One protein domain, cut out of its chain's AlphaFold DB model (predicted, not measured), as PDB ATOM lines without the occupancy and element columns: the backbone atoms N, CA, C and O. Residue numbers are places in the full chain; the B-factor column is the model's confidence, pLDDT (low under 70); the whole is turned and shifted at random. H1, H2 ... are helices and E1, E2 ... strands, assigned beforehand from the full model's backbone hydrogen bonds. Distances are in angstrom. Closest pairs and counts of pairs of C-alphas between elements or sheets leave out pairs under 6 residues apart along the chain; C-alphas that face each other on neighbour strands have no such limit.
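This is residues 376 to 498 of the 498 residues of an uncharacterized protein of Streptomyces sp. SID5474 (UniProt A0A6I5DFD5). A strongly twisted sheet of six strands curls round one long helix, H2, which runs through the middle; two short helices, H1 and H3, sit together near the end of H2 where it begins. The sheet has two three-stranded halves, E1 E2 E3 and E4 E5 E6, joined where the short E3 runs beside E6. The printed part has 123 residues with three named helices and six named strands, in the order E1 E2 E3 H1 H2 E4 E5 E6 H3; the sheet's order is E1 E2 E3 E6 E5 E4, mixed, and the class is mixed, helices and strands. It is compact, with a radius of gyration of the C-alphas of 13.8 A, and elongated, spanning 41 by 26 by 22 A.

Find C-alpha 384 at (-35.388, -54.815, 51.576), where E1, residues 384 to 391, begins; it is 18.8 A long and bends by 69 degrees at residue 387. E2, residues 394 to 402, is 22.2 A long and bends by 65 degrees at residue 399. E3 is residues 405 to 407 and H1 residues 415 to 419. From C-alpha 425 at (-20.889, -44.522, 57.436), H2 runs 34.8 A to residue 448. Next come E4, residues 454 to 459, 15.8 A; E5, residues 468 to 475, 21.2 A; and E6, residues 478 to 483, 16.5 A. H3, residues 492 to 495, ends at C-alpha 495 (-15.778, -34.680, 46.371).

E1 E2 E3 and E4 E5 E6 are meanders, each strand the antiparallel neighbour of the one before. Look for N 389 and O 396, 2.9 A, between E1 and E2; N 407 and O 400, 2.9 A, between E2 and E3; N 457 and O 470, 2.8 A, between E4 and E5; and N 473 and O 480, 2.8 A, between E5 and E6. E3 and E6 are parallel, with N 481 and O 406 at 2.9 A. E3, H1 H2, E4 is a split strand-helix-strand unit, two strands of one sheet that are not neighbours, with helices between them along the chain and E6 E5 between them in the sheet; its crossover is left-handed. H2 is on one face of the sheet, in two layers; its closest C-alphas to E4 are those of Ala 438 and Val 459, 5.8 A. H1 only grazes the sheet. It touches H3, closest at the C-alphas of Thr 419 and Val 494, 4.9 A. H1 and H2 only just touch, with 3 pairs of C-alphas within 8 A, closest Thr 419 and Leu 428, 7.1 A, through residues 427 to 431 of H2 alone. H3 is not on the sheet. In H1 and H2 every O i to N i+4 pair is within hydrogen-bond range; H3 is too short for one.

The C-alphas of Glu 393 and Gly 450, the two farthest apart, are 42.4 A from each other. The printed part has no cut, and no link is long. Mean pLDDT of the printed part is 80.6; look for values under 70 at residues 403 to 404, 408 to 413, 485 to 490 and 497 to 498.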
ATOM      1  N   GLU A 376     -23.905 -51.292  60.489       84.62
ATOM      2  CA  GLU A 376     -24.823 -51.449  59.365       84.62
ATOM      3  C   GLU A 376     -25.374 -50.086  58.968       84.62
ATOM      4  O   GLU A 376     -25.952 -49.386  59.806       84.62
ATOM      5  N   ILE A 377     -25.226 -49.704  57.698       85.00
ATOM      6  CA  ILE A 377     -25.940 -48.518  57.231       85.00
ATOM      7  C   ILE A 377     -27.427 -48.843  57.105       85.00
ATOM      8  O   ILE A 377     -27.832 -49.865  56.544       85.00
ATOM      9  N   GLN A 378     -28.240 -47.963  57.677       79.94
ATOM     10  CA  GLN A 378     -29.683 -48.129  57.713       79.94
ATOM     11  C   GLN A 378     -30.268 -47.964  56.313       79.94
ATOM     12  O   GLN A 378     -29.892 -47.061  55.562       79.94
ATOM     13  N   CYS A 379     -31.200 -48.847  55.966       77.75
ATOM     14  CA  CYS A 379     -31.925 -48.758  54.709       77.75
ATOM     15  C   CYS A 379     -33.077 -47.753  54.834       77.75
ATOM     16  O   CYS A 379     -33.707 -47.690  55.893       77.75
ATOM     17  N   PRO A 380     -33.404 -46.992  53.774       81.75
ATOM     18  CA  PRO A 380     -34.633 -46.211  53.737       81.75
ATOM     19  C   PRO A 380     -35.870 -47.095  53.958       81.75
ATOM     20  O   PRO A 380     -35.875 -48.278  53.613       81.75
ATOM     21  N   GLY A 381     -36.935 -46.522  54.522       78.75
ATOM     22  CA  GLY A 381     -38.172 -47.259  54.795       78.75
ATOM     23  C   GLY A 381     -38.765 -47.908  53.538       78.75
ATOM     24  O   GLY A 381     -38.777 -47.309  52.466       78.75
ATOM     25  N   GLY A 382     -39.262 -49.143  53.668       77.31
ATOM     26  CA  GLY A 382     -39.859 -49.898  52.556       77.31
ATOM     27  C   GLY A 382     -38.854 -50.557  51.599       77.31
ATOM     28  O   GLY A 382     -39.267 -51.125  50.584       77.31
ATOM     29  N   VAL A 383     -37.557 -50.506  51.919       81.38
ATOM     30  CA  VAL A 383     -36.474 -51.160  51.174       81.38
ATOM     31  C   VAL A 383     -36.054 -52.450  51.873       81.38
ATOM     32  O   VAL A 383     -35.808 -52.462  53.076       81.38
ATOM     33  N   THR A 384     -35.942 -53.537  51.112       81.00
ATOM     34  CA  THR A 384     -35.388 -54.815  51.576       81.00
ATOM     35  C   THR A 384     -34.037 -55.061  50.918       81.00
ATOM     36  O   THR A 384     -33.924 -55.085  49.692       81.00
ATOM     37  N   THR A 385     -33.004 -55.241  51.739       77.94
ATOM     38  CA  THR A 385     -31.648 -55.569  51.288       77.94
ATOM     39  C   THR A 385     -31.563 -57.022  50.842       77.94
ATOM     40  O   THR A 385     -32.014 -57.911  51.562       77.94
ATOM     41  N   LEU A 386     -30.939 -57.267  49.688       72.94
ATOM     42  CA  LEU A 386     -30.747 -58.626  49.171       72.94
ATOM     43  C   LEU A 386     -29.438 -59.257  49.671       72.94
ATOM     44  O   LEU A 386     -29.407 -60.428  50.035       72.94
ATOM     45  N   THR A 387     -28.348 -58.491  49.725       72.12
ATOM     46  CA  THR A 387     -27.068 -58.940  50.297       72.12
ATOM     47  C   THR A 387     -26.288 -57.758  50.878       72.12
ATOM     48  O   THR A 387     -26.689 -56.606  50.736       72.12
ATOM     49  N   TRP A 388     -25.182 -58.021  51.571       77.81
ATOM     50  CA  TRP A 388     -24.372 -57.009  52.248       77.81
ATOM     51  C   TRP A 388     -22.915 -57.098  51.800       77.81
ATOM     52  O   TRP A 388     -22.384 -58.193  51.609       77.81
ATOM     53  N   ILE A 389     -22.246 -55.954  51.668       78.06
ATOM     54  CA  ILE A 389     -20.798 -55.891  51.439       78.06
ATOM     55  C   ILE A 389     -20.125 -54.951  52.443       78.06
ATOM     56  O   ILE A 389     -20.717 -53.949  52.842       78.06
ATOM     57  N   PRO A 390     -18.884 -55.239  52.855       77.44
ATOM     58  CA  PRO A 390     -18.133 -54.331  53.706       77.44
ATOM     59  C   PRO A 390     -17.479 -53.223  52.864       77.44
ATOM     60  O   PRO A 390     -16.669 -53.500  51.975       77.44
ATOM     61  N   ILE A 391     -17.760 -51.960  53.183       80.19
ATOM     62  CA  ILE A 391     -17.035 -50.800  52.650       80.19
ATOM     63  C   ILE A 391     -16.481 -50.005  53.823       80.19
ATOM     64  O   ILE A 391     -17.230 -49.456  54.626       80.19
ATOM     65  N   HIS A 392     -15.151 -49.944  53.902       81.88
ATOM     66  CA  HIS A 392     -14.442 -49.381  55.049       81.88
ATOM     67  C   HIS A 392     -15.021 -49.931  56.364       81.88
ATOM     68  O   HIS A 392     -15.146 -51.146  56.451       81.88
ATOM     69  N   GLU A 393     -15.375 -49.090  57.337       83.62
ATOM     70  CA  GLU A 393     -15.928 -49.481  58.644       83.62
ATOM     71  C   GLU A 393     -17.464 -49.605  58.654       83.62
ATOM     72  O   GLU A 393     -18.119 -49.359  59.669       83.62
ATOM     73  N   SER A 394     -18.080 -49.955  57.520       83.75
ATOM     74  CA  SER A 394     -19.535 -50.095  57.418       83.75
ATOM     75  C   SER A 394     -19.971 -51.288  56.566       83.75
ATOM     76  O   SER A 394     -19.354 -51.612  55.548       83.75
ATOM     77  N   TRP A 395     -21.065 -51.931  56.973       83.19
ATOM     78  CA  TRP A 395     -21.800 -52.894  56.156       83.19
ATOM     79  C   TRP A 395     -22.833 -52.160  55.329       83.19
ATOM     80  O   TRP A 395     -23.752 -51.567  55.891       83.19
ATOM     81  N   VAL A 396     -22.696 -52.231  54.008       83.19
ATOM     82  CA  VAL A 396     -23.599 -51.576  53.064       83.19
ATOM     83  C   VAL A 396     -24.466 -52.590  52.319       83.19
ATOM     84  O   VAL A 396     -23.969 -53.670  51.978       83.19
ATOM     85  N   PRO A 397     -25.743 -52.271  52.045       79.12
ATOM     86  CA  PRO A 397     -26.576 -53.052  51.154       79.12
ATOM     87  C   PRO A 397     -25.919 -53.178  49.785       79.12
ATOM     88  O   PRO A 397     -25.425 -52.206  49.210       79.12
ATOM     89  N   ARG A 398     -25.940 -54.394  49.253       75.19
ATOM     90  CA  ARG A 398     -25.629 -54.714  47.867       75.19
ATOM     91  C   ARG A 398     -26.893 -55.305  47.246       75.19
ATOM     92  O   ARG A 398     -27.360 -56.352  47.677       75.19
ATOM     93  N   ALA A 399     -27.413 -54.613  46.237       74.12
ATOM     94  CA  ALA A 399     -28.767 -54.754  45.713       74.12
ATOM     95  C   ALA A 399     -29.883 -54.622  46.771       74.12
ATOM     96  O   ALA A 399     -29.720 -54.870  47.968       74.12
ATOM     97  N   PHE A 400     -31.048 -54.202  46.302       79.75
ATOM     98  CA  PHE A 400     -32.250 -54.063  47.112       79.75
ATOM     99  C   PHE A 400     -33.510 -54.182  46.260       79.75
ATOM    100  O   PHE A 400     -33.489 -53.933  45.050       79.75
ATOM    101  N   CYS A 401     -34.623 -54.490  46.915       77.00
ATOM    102  CA  CYS A 401     -35.950 -54.403  46.328       77.00
ATOM    103  C   CYS A 401     -36.872 -53.515  47.171       77.00
ATOM    104  O   CYS A 401     -36.695 -53.331  48.375       77.00
ATOM    105  N   THR A 402     -37.874 -52.953  46.509       77.31
ATOM    106  CA  THR A 402     -39.074 -52.396  47.146       77.31
ATOM    107  C   THR A 402     -40.274 -53.117  46.541       77.31
ATOM    108  O   THR A 402     -40.144 -53.720  45.474       77.31
ATOM    109  N   ALA A 403     -41.463 -53.028  47.146       66.69
ATOM    110  CA  ALA A 403     -42.681 -53.675  46.627       66.69
ATOM    111  C   ALA A 403     -42.982 -53.372  45.139       66.69
ATOM    112  O   ALA A 403     -43.793 -54.051  44.513       66.69
ATOM    113  N   SER A 404     -42.333 -52.352  44.567       67.50
ATOM    114  CA  SER A 404     -42.615 -51.830  43.241       67.50
ATOM    115  C   SER A 404     -41.444 -51.848  42.247       67.50
ATOM    116  O   SER A 404     -41.687 -51.453  41.108       67.50
ATOM    117  N   MET A 405     -40.229 -52.275  42.639       77.81
ATOM    118  CA  MET A 405     -39.051 -52.412  41.754       77.81
ATOM    119  C   MET A 405     -37.925 -53.258  42.378       77.81
ATOM    120  O   MET A 405     -37.764 -53.271  43.602       77.81
ATOM    121  N   GLU A 406     -37.106 -53.889  41.537       76.75
ATOM    122  CA  GLU A 406     -35.888 -54.613  41.934       76.75
ATOM    123  C   GLU A 406     -34.643 -53.960  41.317       76.75
ATOM    124  O   GLU A 406     -34.656 -53.579  40.143       76.75
ATOM    125  N   THR A 407     -33.572 -53.831  42.104       77.19
ATOM    126  CA  THR A 407     -32.264 -53.351  41.630       77.19
ATOM    127  C   THR A 407     -31.298 -54.516  41.475       77.19
ATOM    128  O   THR A 407     -31.259 -55.414  42.317       77.19
ATOM    129  N   ASP A 408     -30.517 -54.518  40.397       65.94
ATOM    130  CA  ASP A 408     -29.556 -55.590  40.154       65.94
ATOM    131  C   ASP A 408     -28.292 -55.478  41.038       65.94
ATOM    132  O   ASP A 408     -28.022 -54.477  41.706       65.94
ATOM    133  N   LEU A 409     -27.463 -56.528  41.047       60.09
ATOM    134  CA  LEU A 409     -26.190 -56.525  41.780       60.09
ATOM    135  C   LEU A 409     -25.144 -55.569  41.182       60.09
ATOM    136  O   LEU A 409     -24.167 -55.258  41.869       60.09
ATOM    137  N   ALA A 410     -25.308 -55.140  39.925       50.31
ATOM    138  CA  ALA A 410     -24.398 -54.209  39.262       50.31
ATOM    139  C   ALA A 410     -24.617 -52.769  39.753       50.31
ATOM    140  O   ALA A 410     -23.646 -52.041  39.951       50.31
ATOM    141  N   CYS A 411     -25.862 -52.410  40.075       63.41
ATOM    142  CA  CYS A 411     -26.304 -51.097  40.534       63.41
ATOM    143  C   CYS A 411     -25.506 -50.533  41.713       63.41
ATOM    144  O   CYS A 411     -25.346 -49.318  41.798       63.41
ATOM    145  N   LEU A 412     -25.033 -51.390  42.625       67.19
ATOM    146  CA  LEU A 412     -24.301 -51.002  43.843       67.19
ATOM    147  C   LEU A 412     -22.833 -51.447  43.833       67.19
ATOM    148  O   LEU A 412     -22.114 -51.239  44.813       67.19
ATOM    149  N   LYS A 413     -22.376 -52.072  42.740       60.84
ATOM    150  CA  LYS A 413     -21.081 -52.765  42.666       60.84
ATOM    151  C   LYS A 413     -19.884 -51.835  42.887       60.84
ATOM    152  O   LYS A 413     -18.851 -52.284  43.378       60.84
ATOM    153  N   HIS A 414     -20.049 -50.546  42.608       72.38
ATOM    154  CA  HIS A 414     -18.979 -49.549  42.633       72.38
ATOM    155  C   HIS A 414     -19.179 -48.478  43.709       72.38
ATOM    156  O   HIS A 414     -18.534 -47.437  43.667       72.38
ATOM    157  N   MET A 415     -20.013 -48.736  44.726       77.75
ATOM    158  CA  MET A 415     -20.280 -47.771  45.806       77.75
ATOM    159  C   MET A 415     -18.991 -47.261  46.476       77.75
ATOM    160  O   MET A 415     -18.891 -46.083  46.810       77.75
ATOM    161  N   LYS A 416     -17.962 -48.111  46.616       74.25
ATOM    162  CA  LYS A 416     -16.642 -47.699  47.123       74.25
ATOM    163  C   LYS A 416     -15.946 -46.706  46.186       74.25
ATOM    164  O   LYS A 416     -15.290 -45.782  46.641       74.25
ATOM    165  N   GLU A 417     -16.048 -46.900  44.882       77.00
ATOM    166  CA  GLU A 417     -15.390 -46.043  43.891       77.00
ATOM    167  C   GLU A 417     -16.127 -44.704  43.760       77.00
ATOM    168  O   GLU A 417     -15.488 -43.657  43.691       77.00
ATOM    169  N   GLU A 418     -17.457 -44.739  43.849       77.75
ATOM    170  CA  GLU A 418     -18.359 -43.584  43.817       77.75
ATOM    171  C   GLU A 418     -18.245 -42.695  45.069       77.75
ATOM    172  O   GLU A 418     -18.333 -41.473  44.985       77.75
ATOM    173  N   THR A 419     -18.009 -43.278  46.248       81.44
ATOM    174  CA  THR A 419     -17.956 -42.527  47.522       81.44
ATOM    175  C   THR A 419     -16.539 -42.171  47.986       81.44
ATOM    176  O   THR A 419     -16.369 -41.395  48.936       81.44
ATOM    177  N   GLY A 420     -15.513 -42.666  47.283       78.75
ATOM    178  CA  GLY A 420     -14.095 -42.429  47.563       78.75
ATOM    179  C   GLY A 420     -13.418 -43.559  48.352       78.75
ATOM    180  O   GLY A 420     -14.041 -44.517  48.787       78.75
ATOM    181  N   LYS A 421     -12.094 -43.467  48.553       77.12
ATOM    182  CA  LYS A 421     -11.289 -44.578  49.110       77.12
ATOM    183  C   LYS A 421     -11.656 -44.972  50.551       77.12
ATOM    184  O   LYS A 421     -11.557 -46.153  50.883       77.12
ATOM    185  N   THR A 422     -12.052 -44.005  51.380       81.62
ATOM    186  CA  THR A 422     -12.348 -44.169  52.818       81.62
ATOM    187  C   THR A 422     -13.616 -43.391  53.204       81.62
ATOM    188  O   THR A 422     -13.530 -42.358  53.870       81.62
ATOM    189  N   PRO A 423     -14.801 -43.813  52.730       85.00
ATOM    190  CA  PRO A 423     -16.048 -43.110  53.004       85.00
ATOM    191  C   PRO A 423     -16.514 -43.385  54.443       85.00
ATOM    192  O   PRO A 423     -16.333 -44.489  54.958       85.00
ATOM    193  N   SER A 424     -17.118 -42.388  55.097       85.50
ATOM    194  CA  SER A 424     -17.739 -42.579  56.414       85.50
ATOM    195  C   SER A 424     -19.090 -43.293  56.300       85.50
ATOM    196  O   SER A 424     -19.752 -43.222  55.261       85.50
ATOM    197  N   GLY A 425     -19.554 -43.915  57.388       83.75
ATOM    198  CA  GLY A 425     -20.889 -44.522  57.436       83.75
ATOM    199  C   GLY A 425     -22.023 -43.525  57.162       83.75
ATOM    200  O   GLY A 425     -22.998 -43.868  56.496       83.75
ATOM    201  N   VAL A 426     -21.872 -42.264  57.588       86.06
ATOM    202  CA  VAL A 426     -22.833 -41.180  57.298       86.06
ATOM    203  C   VAL A 426     -22.916 -40.927  55.796       86.06
ATOM    204  O   VAL A 426     -24.007 -40.921  55.226       86.06
ATOM    205  N   LYS A 427     -21.758 -40.808  55.141       87.25
ATOM    206  CA  LYS A 427     -21.671 -40.598  53.696       87.25
ATOM    207  C   LYS A 427     -22.292 -41.759  52.921       87.25
ATOM    208  O   LYS A 427     -23.066 -41.534  51.998       87.25
ATOM    209  N   LEU A 428     -21.990 -42.994  53.323       87.06
ATOM    210  CA  LEU A 428     -22.552 -44.204  52.718       87.06
ATOM    211  C   LEU A 428     -24.075 -44.295  52.911       87.06
ATOM    212  O   LEU A 428     -24.789 -44.651  51.977       87.06
ATOM    213  N   THR A 429     -24.581 -43.915  54.088       87.12
ATOM    214  CA  THR A 429     -26.026 -43.876  54.375       87.12
ATOM    215  C   THR A 429     -26.735 -42.865  53.476       87.12
ATOM    216  O   THR A 429     -27.756 -43.184  52.870       87.12
ATOM    217  N   ARG A 430     -26.174 -41.657  53.337       86.25
ATOM    218  CA  ARG A 430     -26.730 -40.614  52.460       86.25
ATOM    219  C   ARG A 430     -26.676 -41.015  50.990       86.25
ATOM    220  O   ARG A 430     -27.673 -40.847  50.297       86.25
ATOM    221  N   TYR A 431     -25.563 -41.599  50.545       86.44
ATOM    222  CA  TYR A 431     -25.424 -42.142  49.193       86.44
ATOM    223  C   TYR A 431     -26.527 -43.153  48.882       86.44
ATOM    224  O   TYR A 431     -27.193 -43.054  47.855       86.44
ATOM    225  N   PHE A 432     -26.758 -44.102  49.793       85.62
ATOM    226  CA  PHE A 432     -27.779 -45.122  49.595       85.62
ATOM    227  C   PHE A 432     -29.196 -44.534  49.584       85.62
ATOM    228  O   PHE A 432     -29.996 -44.883  48.718       85.62
ATOM    229  N   ALA A 433     -29.500 -43.607  50.495       86.06
ATOM    230  CA  ALA A 433     -30.799 -42.940  50.538       86.06
ATOM    231  C   ALA A 433     -31.097 -42.155  49.253       86.06
ATOM    232  O   ALA A 433     -32.186 -42.276  48.688       86.06
ATOM    233  N   GLU A 434     -30.120 -41.394  48.760       87.50
ATOM    234  CA  GLU A 434     -30.251 -40.644  47.514       87.50
ATOM    235  C   GLU A 434     -30.444 -41.564  46.309       87.50
ATOM    236  O   GLU A 434     -31.290 -41.308  45.453       87.50
ATOM    237  N   LEU A 435     -29.700 -42.667  46.263       85.50
ATOM    238  CA  LEU A 435     -29.824 -43.640  45.194       85.50
ATOM    239  C   LEU A 435     -31.219 -44.272  45.149       85.50
ATOM    240  O   LEU A 435     -31.814 -44.391  44.077       85.50
ATOM    241  N   VAL A 436     -31.749 -44.675  46.307       86.88
ATOM    242  CA  VAL A 436     -33.108 -45.220  46.410       86.88
ATOM    243  C   VAL A 436     -34.119 -44.191  45.902       86.88
ATOM    244  O   VAL A 436     -34.981 -44.545  45.098       86.88
ATOM    245  N   ALA A 437     -33.984 -42.922  46.300       87.62
ATOM    246  CA  ALA A 437     -34.847 -41.845  45.820       87.62
ATOM    247  C   ALA A 437     -34.774 -41.689  44.291       87.62
ATOM    248  O   ALA A 437     -35.809 -41.608  43.630       87.62
ATOM    249  N   ALA A 438     -33.569 -41.743  43.716       87.88
ATOM    250  CA  ALA A 438     -33.383 -41.670  42.272       87.88
ATOM    251  C   ALA A 438     -34.051 -42.847  41.538       87.88
ATOM    252  O   ALA A 438     -34.711 -42.652  40.517       87.88
ATOM    253  N   CYS A 439     -33.940 -44.067  42.075       88.12
ATOM    254  CA  CYS A 439     -34.592 -45.254  41.514       88.12
ATOM    255  C   CYS A 439     -36.123 -45.146  41.537       88.12
ATOM    256  O   CYS A 439     -36.784 -45.512  40.560       88.12
ATOM    257  N   VAL A 440     -36.689 -44.653  42.646       88.94
ATOM    258  CA  VAL A 440     -38.141 -44.477  42.805       88.94
ATOM    259  C   VAL A 440     -38.667 -43.489  41.771       88.94
ATOM    260  O   VAL A 440     -39.644 -43.784  41.081       88.94
ATOM    261  N   GLU A 441     -37.980 -42.360  41.616       90.38
ATOM    262  CA  GLU A 441     -38.324 -41.323  40.647       90.38
ATOM    263  C   GLU A 441     -38.189 -41.829  39.200       90.38
ATOM    264  O   GLU A 441     -39.113 -41.681  38.397       90.38
ATOM    265  N   ALA A 442     -37.114 -42.556  38.872       90.56
ATOM    266  CA  ALA A 442     -36.957 -43.192  37.560       90.56
ATOM    267  C   ALA A 442     -38.116 -44.150  37.233       90.56
ATOM    268  O   ALA A 442     -38.629 -44.164  36.111       90.56
ATOM    269  N   CYS A 443     -38.562 -44.936  38.217       91.06
ATOM    270  CA  CYS A 443     -39.703 -45.834  38.055       91.06
ATOM    271  C   CYS A 443     -41.032 -45.083  37.919       91.06
ATOM    272  O   CYS A 443     -41.903 -45.534  37.172       91.06
ATOM    273  N   ALA A 444     -41.211 -43.954  38.609       91.19
ATOM    274  CA  ALA A 444     -42.385 -43.101  38.450       91.19
ATOM    275  C   ALA A 444     -42.462 -42.533  37.024       91.19
ATOM    276  O   ALA A 444     -43.496 -42.666  36.365       91.19
ATOM    277  N   GLN A 445     -41.345 -42.017  36.503       93.31
ATOM    278  CA  GLN A 445     -41.253 -41.514  35.131       93.31
ATOM    279  C   GLN A 445     -41.460 -42.622  34.090       93.31
ATOM    280  O   GLN A 445     -42.204 -42.435  33.129       93.31
ATOM    281  N   TRP A 446     -40.903 -43.815  34.316       94.12
ATOM    282  CA  TRP A 446     -41.150 -44.990  33.473       94.12
ATOM    283  C   TRP A 446     -42.635 -45.387  33.425       94.12
ATOM    284  O   TRP A 446     -43.170 -45.693  32.356       94.12
ATOM    285  N   ARG A 447     -43.329 -45.366  34.575       92.12
ATOM    286  CA  ARG A 447     -44.778 -45.633  34.640       92.12
ATOM    287  C   ARG A 447     -45.566 -44.574  33.879       92.12
ATOM    288  O   ARG A 447     -46.481 -44.939  33.147       92.12
ATOM    289  N   HIS A 448     -45.203 -43.301  34.034       93.69
ATOM    290  CA  HIS A 448     -45.831 -42.192  33.318       93.69
ATOM    291  C   HIS A 448     -45.628 -42.299  31.799       93.69
ATOM    292  O   HIS A 448     -46.551 -42.045  31.033       93.69
ATOM    293  N   ALA A 449     -44.464 -42.787  31.363       92.06
ATOM    294  CA  ALA A 449     -44.139 -43.042  29.960       92.06
ATOM    295  C   ALA A 449     -44.833 -44.283  29.353       92.06
ATOM    296  O   ALA A 449     -44.507 -44.682  28.237       92.06
ATOM    297  N   GLY A 450     -45.767 -44.925  30.065       92.25
ATOM    298  CA  GLY A 450     -46.519 -46.074  29.548       92.25
ATOM    299  C   GLY A 450     -45.810 -47.424  29.692       92.25
ATOM    300  O   GLY A 450     -46.164 -48.373  28.998       92.25
ATOM    301  N   ARG A 451     -44.840 -47.537  30.610       91.88
ATOM    302  CA  ARG A 451     -44.117 -48.786  30.930       91.88
ATOM    303  C   ARG A 451     -43.401 -49.443  29.733       91.88
ATOM    304  O   ARG A 451     -43.544 -50.656  29.530       91.88
ATOM    305  N   PRO A 452     -42.616 -48.689  28.943       92.50
ATOM    306  CA  PRO A 452     -41.891 -49.248  27.803       92.50
ATOM    307  C   PRO A 452     -40.937 -50.374  28.237       92.50
ATOM    308  O   PRO A 452     -40.485 -50.420  29.382       92.50
ATOM    309  N   ALA A 453     -40.626 -51.292  27.317       90.81
ATOM    310  CA  ALA A 453     -39.759 -52.442  27.596       90.81
ATOM    311  C   ALA A 453     -38.362 -52.033  28.096       90.81
ATOM    312  O   ALA A 453     -37.754 -52.744  28.896       90.81
ATOM    313  N   ASP A 454     -37.889 -50.873  27.647       91.06
ATOM    314  CA  ASP A 454     -36.618 -50.277  28.018       91.06
ATOM    315  C   ASP A 454     -36.752 -48.753  28.093       91.06
ATOM    316  O   ASP A 454     -37.289 -48.123  27.180       91.06
ATOM    317  N   PHE A 455     -36.279 -48.161  29.186       92.50
ATOM    318  CA  PHE A 455     -36.430 -46.738  29.466       92.50
ATOM    319  C   PHE A 455     -35.195 -46.197  30.148       92.50
ATOM    320  O   PHE A 455     -34.842 -46.643  31.234       92.50
ATOM    321  N   LYS A 456     -34.542 -45.218  29.533       93.25
ATOM    322  CA  LYS A 456     -33.393 -44.539  30.121       93.25
ATOM    323  C   LYS A 456     -33.798 -43.131  30.518       93.25
ATOM    324  O   LYS A 456     -34.348 -42.397  29.704       93.25
ATOM    325  N   VAL A 457     -33.477 -42.758  31.746       90.69
ATOM    326  CA  VAL A 457     -33.846 -41.481  32.343       90.69
ATOM    327  C   VAL A 457     -32.679 -40.917  33.140       90.69
ATOM    328  O   VAL A 457     -31.866 -41.659  33.690       90.69
ATOM    329  N   VAL A 458     -32.582 -39.593  33.162       89.69
ATOM    330  CA  VAL A 458     -31.652 -38.865  34.019       89.69
ATOM    331  C   VAL A 458     -32.457 -38.276  35.167       89.69
ATOM    332  O   VAL A 458     -33.415 -37.546  34.936       89.69
ATOM    333  N   VAL A 459     -32.083 -38.624  36.391       86.94
ATOM    334  CA  VAL A 459     -32.796 -38.269  37.615       86.94
ATOM    335  C   VAL A 459     -31.855 -37.536  38.553       86.94
ATOM    336  O   VAL A 459     -30.761 -38.008  38.840       86.94
ATOM    337  N   GLN A 460     -32.304 -36.404  39.078       85.06
ATOM    338  CA  GLN A 460     -31.650 -35.719  40.182       85.06
ATOM    339  C   GLN A 460     -32.673 -35.591  41.314       85.06
ATOM    340  O   GLN A 460     -33.630 -34.834  41.164       85.06
ATOM    341  N   PRO A 461     -32.526 -36.346  42.418       81.25
ATOM    342  CA  PRO A 461     -33.407 -36.199  43.572       81.25
ATOM    343  C   PRO A 461     -33.390 -34.753  44.087       81.25
ATOM    344  O   PRO A 461     -32.337 -34.119  44.073       81.25
ATOM    345  N   GLU A 462     -34.521 -34.234  44.579       73.94
ATOM    346  CA  GLU A 462     -34.657 -32.825  45.012       73.94
ATOM    347  C   GLU A 462     -33.618 -32.386  46.060       73.94
ATOM    348  O   GLU A 462     -33.238 -31.220  46.112       73.94
ATOM    349  N   GLN A 463     -33.132 -33.319  46.882       70.94
ATOM    350  CA  GLN A 463     -32.077 -33.090  47.880       70.94
ATOM    351  C   GLN A 463     -30.797 -33.890  47.574       70.94
ATOM    352  O   GLN A 463     -30.013 -34.188  48.476       70.94
ATOM    353  N   GLY A 464     -30.613 -34.276  46.309       72.81
ATOM    354  CA  GLY A 464     -29.536 -35.142  45.850       72.81
ATOM    355  C   GLY A 464     -28.267 -34.395  45.426       72.81
ATOM    356  O   GLY A 464     -28.313 -33.375  44.741       72.81
ATOM    357  N   VAL A 465     -27.122 -34.945  45.815       78.06
ATOM    358  CA  VAL A 465     -25.755 -34.548  45.470       78.06
ATOM    359  C   VAL A 465     -25.397 -34.932  44.033       78.06
ATOM    360  O   VAL A 465     -24.638 -34.215  43.376       78.06
ATOM    361  N   ALA A 466     -25.901 -36.065  43.543       78.69
ATOM    362  CA  ALA A 466     -25.572 -36.608  42.236       78.69
ATOM    363  C   ALA A 466     -26.754 -36.603  41.265       78.69
ATOM    364  O   ALA A 466     -27.930 -36.670  41.624       78.69
ATOM    365  N   VAL A 467     -26.388 -36.550  39.986       84.56
ATOM    366  CA  VAL A 467     -27.290 -36.783  38.864       84.56
ATOM    367  C   VAL A 467     -27.114 -38.233  38.432       84.56
ATOM    368  O   VAL A 467     -26.015 -38.666  38.083       84.56
ATOM    369  N   TRP A 468     -28.207 -38.978  38.448       83.94
ATOM    370  CA  TRP A 468     -28.242 -40.411  38.217       83.94
ATOM    371  C   TRP A 468     -28.765 -40.705  36.825       83.94
ATOM    372  O   TRP A 468     -29.849 -40.271  36.454       83.94
ATOM    373  N   THR A 469     -28.018 -41.480  36.048       87.25
ATOM    374  CA  THR A 469     -28.543 -42.029  34.797       87.25
ATOM    375  C   THR A 469     -29.023 -43.448  35.058       87.25
ATOM    376  O   THR A 469     -28.226 -44.335  35.357       87.25
ATOM    377  N   ILE A 470     -30.328 -43.665  34.947       88.50
ATOM    378  CA  ILE A 470     -30.991 -44.909  35.328       88.50
ATOM    379  C   ILE A 470     -31.681 -45.504  34.108       88.50
ATOM    380  O   ILE A 470     -32.343 -44.807  33.341       88.50
ATOM    381  N   ARG A 471     -31.520 -46.810  33.919       90.56
ATOM    382  CA  ARG A 471     -32.236 -47.601  32.926       90.56
ATOM    383  C   ARG A 471     -33.220 -48.521  33.642       90.56
ATOM    384  O   ARG A 471     -32.826 -49.295  34.505       90.56
ATOM    385  N   VAL A 472     -34.490 -48.442  33.277       90.62
ATOM    386  CA  VAL A 472     -35.577 -49.272  33.796       90.62
ATOM    387  C   VAL A 472     -36.027 -50.215  32.685       90.62
ATOM    388  O   VAL A 472     -36.368 -49.767  31.591       90.62
ATOM    389  N   ARG A 473     -36.022 -51.520  32.953       90.31
ATOM    390  CA  ARG A 473     -36.541 -52.552  32.047       90.31
ATOM    391  C   ARG A 473     -37.822 -53.151  32.590       90.31
ATOM    392  O   ARG A 473     -37.991 -53.281  33.799       90.31
ATOM    393  N   ASN A 474     -38.707 -53.554  31.691       86.81
ATOM    394  CA  ASN A 474     -39.924 -54.260  32.060       86.81
ATOM    395  C   ASN A 474     -39.645 -55.766  32.193       86.81
ATOM    396  O   ASN A 474     -39.438 -56.450  31.191       86.81
ATOM    397  N   LEU A 475     -39.662 -56.279  33.422       81.56
ATOM    398  CA  LEU A 475     -39.575 -57.700  33.734       81.56
ATOM    399  C   LEU A 475     -40.952 -58.187  34.202       81.56
ATOM    400  O   LEU A 475     -41.336 -58.000  35.355       81.56
ATOM    401  N   TYR A 476     -41.724 -58.777  33.285       79.94
ATOM    402  CA  TYR A 476     -43.064 -59.328  33.553       79.94
ATOM    403  C   TYR A 476     -44.024 -58.346  34.256       79.94
ATOM    404  O   TYR A 476     -44.752 -58.706  35.179       79.94
ATOM    405  N   GLY A 477     -44.022 -57.080  33.837       75.38
ATOM    406  CA  GLY A 477     -44.878 -56.033  34.402       75.38
ATOM    407  C   GLY A 477     -44.294 -55.324  35.625       75.38
ATOM    408  O   GLY A 477     -44.928 -54.394  36.133       75.38
ATOM    409  N   LYS A 478     -43.094 -55.706  36.079       83.06
ATOM    410  CA  LYS A 478     -42.357 -55.052  37.168       83.06
ATOM    411  C   LYS A 478     -41.107 -54.343  36.628       83.06
ATOM    412  O   LYS A 478     -40.460 -54.863  35.722       83.06
ATOM    413  N   PRO A 479     -40.748 -53.164  37.156       87.25
ATOM    414  CA  PRO A 479     -39.526 -52.483  36.756       87.25
ATOM    415  C   PRO A 479     -38.291 -53.147  37.379       87.25
ATOM    416  O   PRO A 479     -38.208 -53.327  38.597       87.25
ATOM    417  N   GLN A 480     -37.320 -53.464  36.529       88.94
ATOM    418  CA  GLN A 480     -35.966 -53.853  36.900       88.94
ATOM    419  C   GLN A 480     -35.020 -52.689  36.605       88.94
ATOM    420  O   GLN A 480     -34.985 -52.182  35.481       88.94
ATOM    421  N   VAL A 481     -34.280 -52.247  37.615       87.25
ATOM    422  CA  VAL A 481     -33.486 -51.016  37.571       87.25
ATOM    423  C   VAL A 481     -32.002 -51.335  37.381       87.25
ATOM    424  O   VAL A 481     -31.463 -52.219  38.045       87.25
ATOM    425  N   PHE A 482     -31.361 -50.582  36.487       85.31
ATOM    426  CA  PHE A 482     -29.939 -50.635  36.157       85.31
ATOM    427  C   PHE A 482     -29.349 -49.221  36.204       85.31
ATOM    428  O   PHE A 482     -29.827 -48.326  35.503       85.31
ATOM    429  N   HIS A 483     -28.285 -49.004  36.969       77.81
ATOM    430  CA  HIS A 483     -27.535 -47.747  36.909       77.81
ATOM    431  C   HIS A 483     -26.590 -47.754  35.709       77.81
ATOM    432  O   HIS A 483     -25.896 -48.735  35.447       77.81
ATOM    433  N   VAL A 484     -26.577 -46.656  34.958       71.25
ATOM    434  CA  VAL A 484     -25.620 -46.436  33.873       71.25
ATOM    435  C   VAL A 484     -24.433 -45.698  34.479       71.25
ATOM    436  O   VAL A 484     -24.621 -44.611  35.022       71.25
ATOM    437  N   ASP A 485     -23.246 -46.304  34.408       61.25
ATOM    438  CA  ASP A 485     -22.032 -45.817  35.075       61.25
ATOM    439  C   ASP A 485     -21.832 -44.306  34.930       61.25
ATOM    440  O   ASP A 485     -21.737 -43.769  33.823       61.25
ATOM    441  N   SER A 486     -21.729 -43.623  36.074       56.31
ATOM    442  CA  SER A 486     -21.597 -42.164  36.159       56.31
ATOM    443  C   SER A 486     -20.173 -41.660  35.859       56.31
ATOM    444  O   SER A 486     -19.922 -40.457  35.783       56.31
ATOM    445  N   GLY A 487     -19.228 -42.583  35.645       58.44
ATOM    446  CA  GLY A 487     -17.802 -42.293  35.579       58.44
ATOM    447  C   GLY A 487     -17.234 -42.079  36.981       58.44
ATOM    448  O   GLY A 487     -17.096 -40.947  37.438       58.44
ATOM    449  N   TYR A 488     -16.838 -43.173  37.635       64.62
ATOM    450  CA  TYR A 488     -16.497 -43.237  39.065       64.62
ATOM    451  C   TYR A 488     -15.524 -42.153  39.550       64.62
ATOM    452  O   TYR A 488     -15.738 -41.526  40.583       64.62
ATOM    453  N   ALA A 489     -14.474 -41.861  38.775       63.03
ATOM    454  CA  ALA A 489     -13.473 -40.853  39.137       63.03
ATOM    455  C   ALA A 489     -14.019 -39.411  39.172       63.03
ATOM    456  O   ALA A 489     -13.398 -38.526  39.761       63.03
ATOM    457  N   LYS A 490     -15.155 -39.161  38.513       69.62
ATOM    458  CA  LYS A 490     -15.809 -37.850  38.410       69.62
ATOM    459  C   LYS A 490     -17.065 -37.749  39.272       69.62
ATOM    460  O   LYS A 490     -17.709 -36.702  39.239       69.62
ATOM    461  N   SER A 491     -17.391 -38.791  40.036       77.06
ATOM    462  CA  SER A 491     -18.598 -38.818  40.851       77.06
ATOM    463  C   SER A 491     -18.659 -37.616  41.800       77.06
ATOM    464  O   SER A 491     -17.680 -37.344  42.511       77.06
ATOM    465  N   PRO A 492     -19.795 -36.895  41.857       79.50
ATOM    466  CA  PRO A 492     -20.013 -35.818  42.823       79.50
ATOM    467  C   PRO A 492     -19.773 -36.287  44.263       79.50
ATOM    468  O   PRO A 492     -19.225 -35.552  45.087       79.50
ATOM    469  N   TRP A 493     -20.083 -37.556  44.529       83.50
ATOM    470  CA  TRP A 493     -19.893 -38.194  45.820       83.50
ATOM    471  C   TRP A 493     -18.430 -38.361  46.215       83.50
ATOM    472  O   TRP A 493     -18.146 -38.331  47.407       83.50
ATOM    473  N   VAL A 494     -17.470 -38.430  45.287       81.31
ATOM    474  CA  VAL A 494     -16.039 -38.464  45.647       81.31
ATOM    475  C   VAL A 494     -15.624 -37.163  46.338       81.31
ATOM    476  O   VAL A 494     -14.886 -37.200  47.323       81.31
ATOM    477  N   LYS A 495     -16.124 -36.018  45.857       78.31
ATOM    478  CA  LYS A 495     -15.778 -34.680  46.371       78.31
ATOM    479  C   LYS A 495     -16.666 -34.223  47.527       78.31
ATOM    480  O   LYS A 495     -16.285 -33.308  48.251       78.31
ATOM    481  N   HIS A 496     -17.834 -34.835  47.694       77.25
ATOM    482  CA  HIS A 496     -18.768 -34.467  48.747       77.25
ATOM    483  C   HIS A 496     -18.205 -34.853  50.136       77.25
ATOM    484  O   HIS A 496     -17.798 -36.010  50.324       77.25
ATOM    485  N   PRO A 497     -18.155 -33.922  51.111       64.94
ATOM    486  CA  PRO A 497     -17.855 -34.257  52.506       64.94
ATOM    487  C   PRO A 497     -18.981 -35.118  53.109       64.94
ATOM    488  O   PRO A 497     -19.955 -35.421  52.431       64.94
ATOM    489  N   ASN A 498     -18.833 -35.593  54.348       62.28
ATOM    490  CA  ASN A 498     -19.806 -36.510  54.973       62.28
ATOM    491  C   ASN A 498     -21.269 -36.048  54.866       62.28
ATOM    492  O   ASN A 498     -21.545 -34.851  55.093       62.28
TER     493      ASN A 498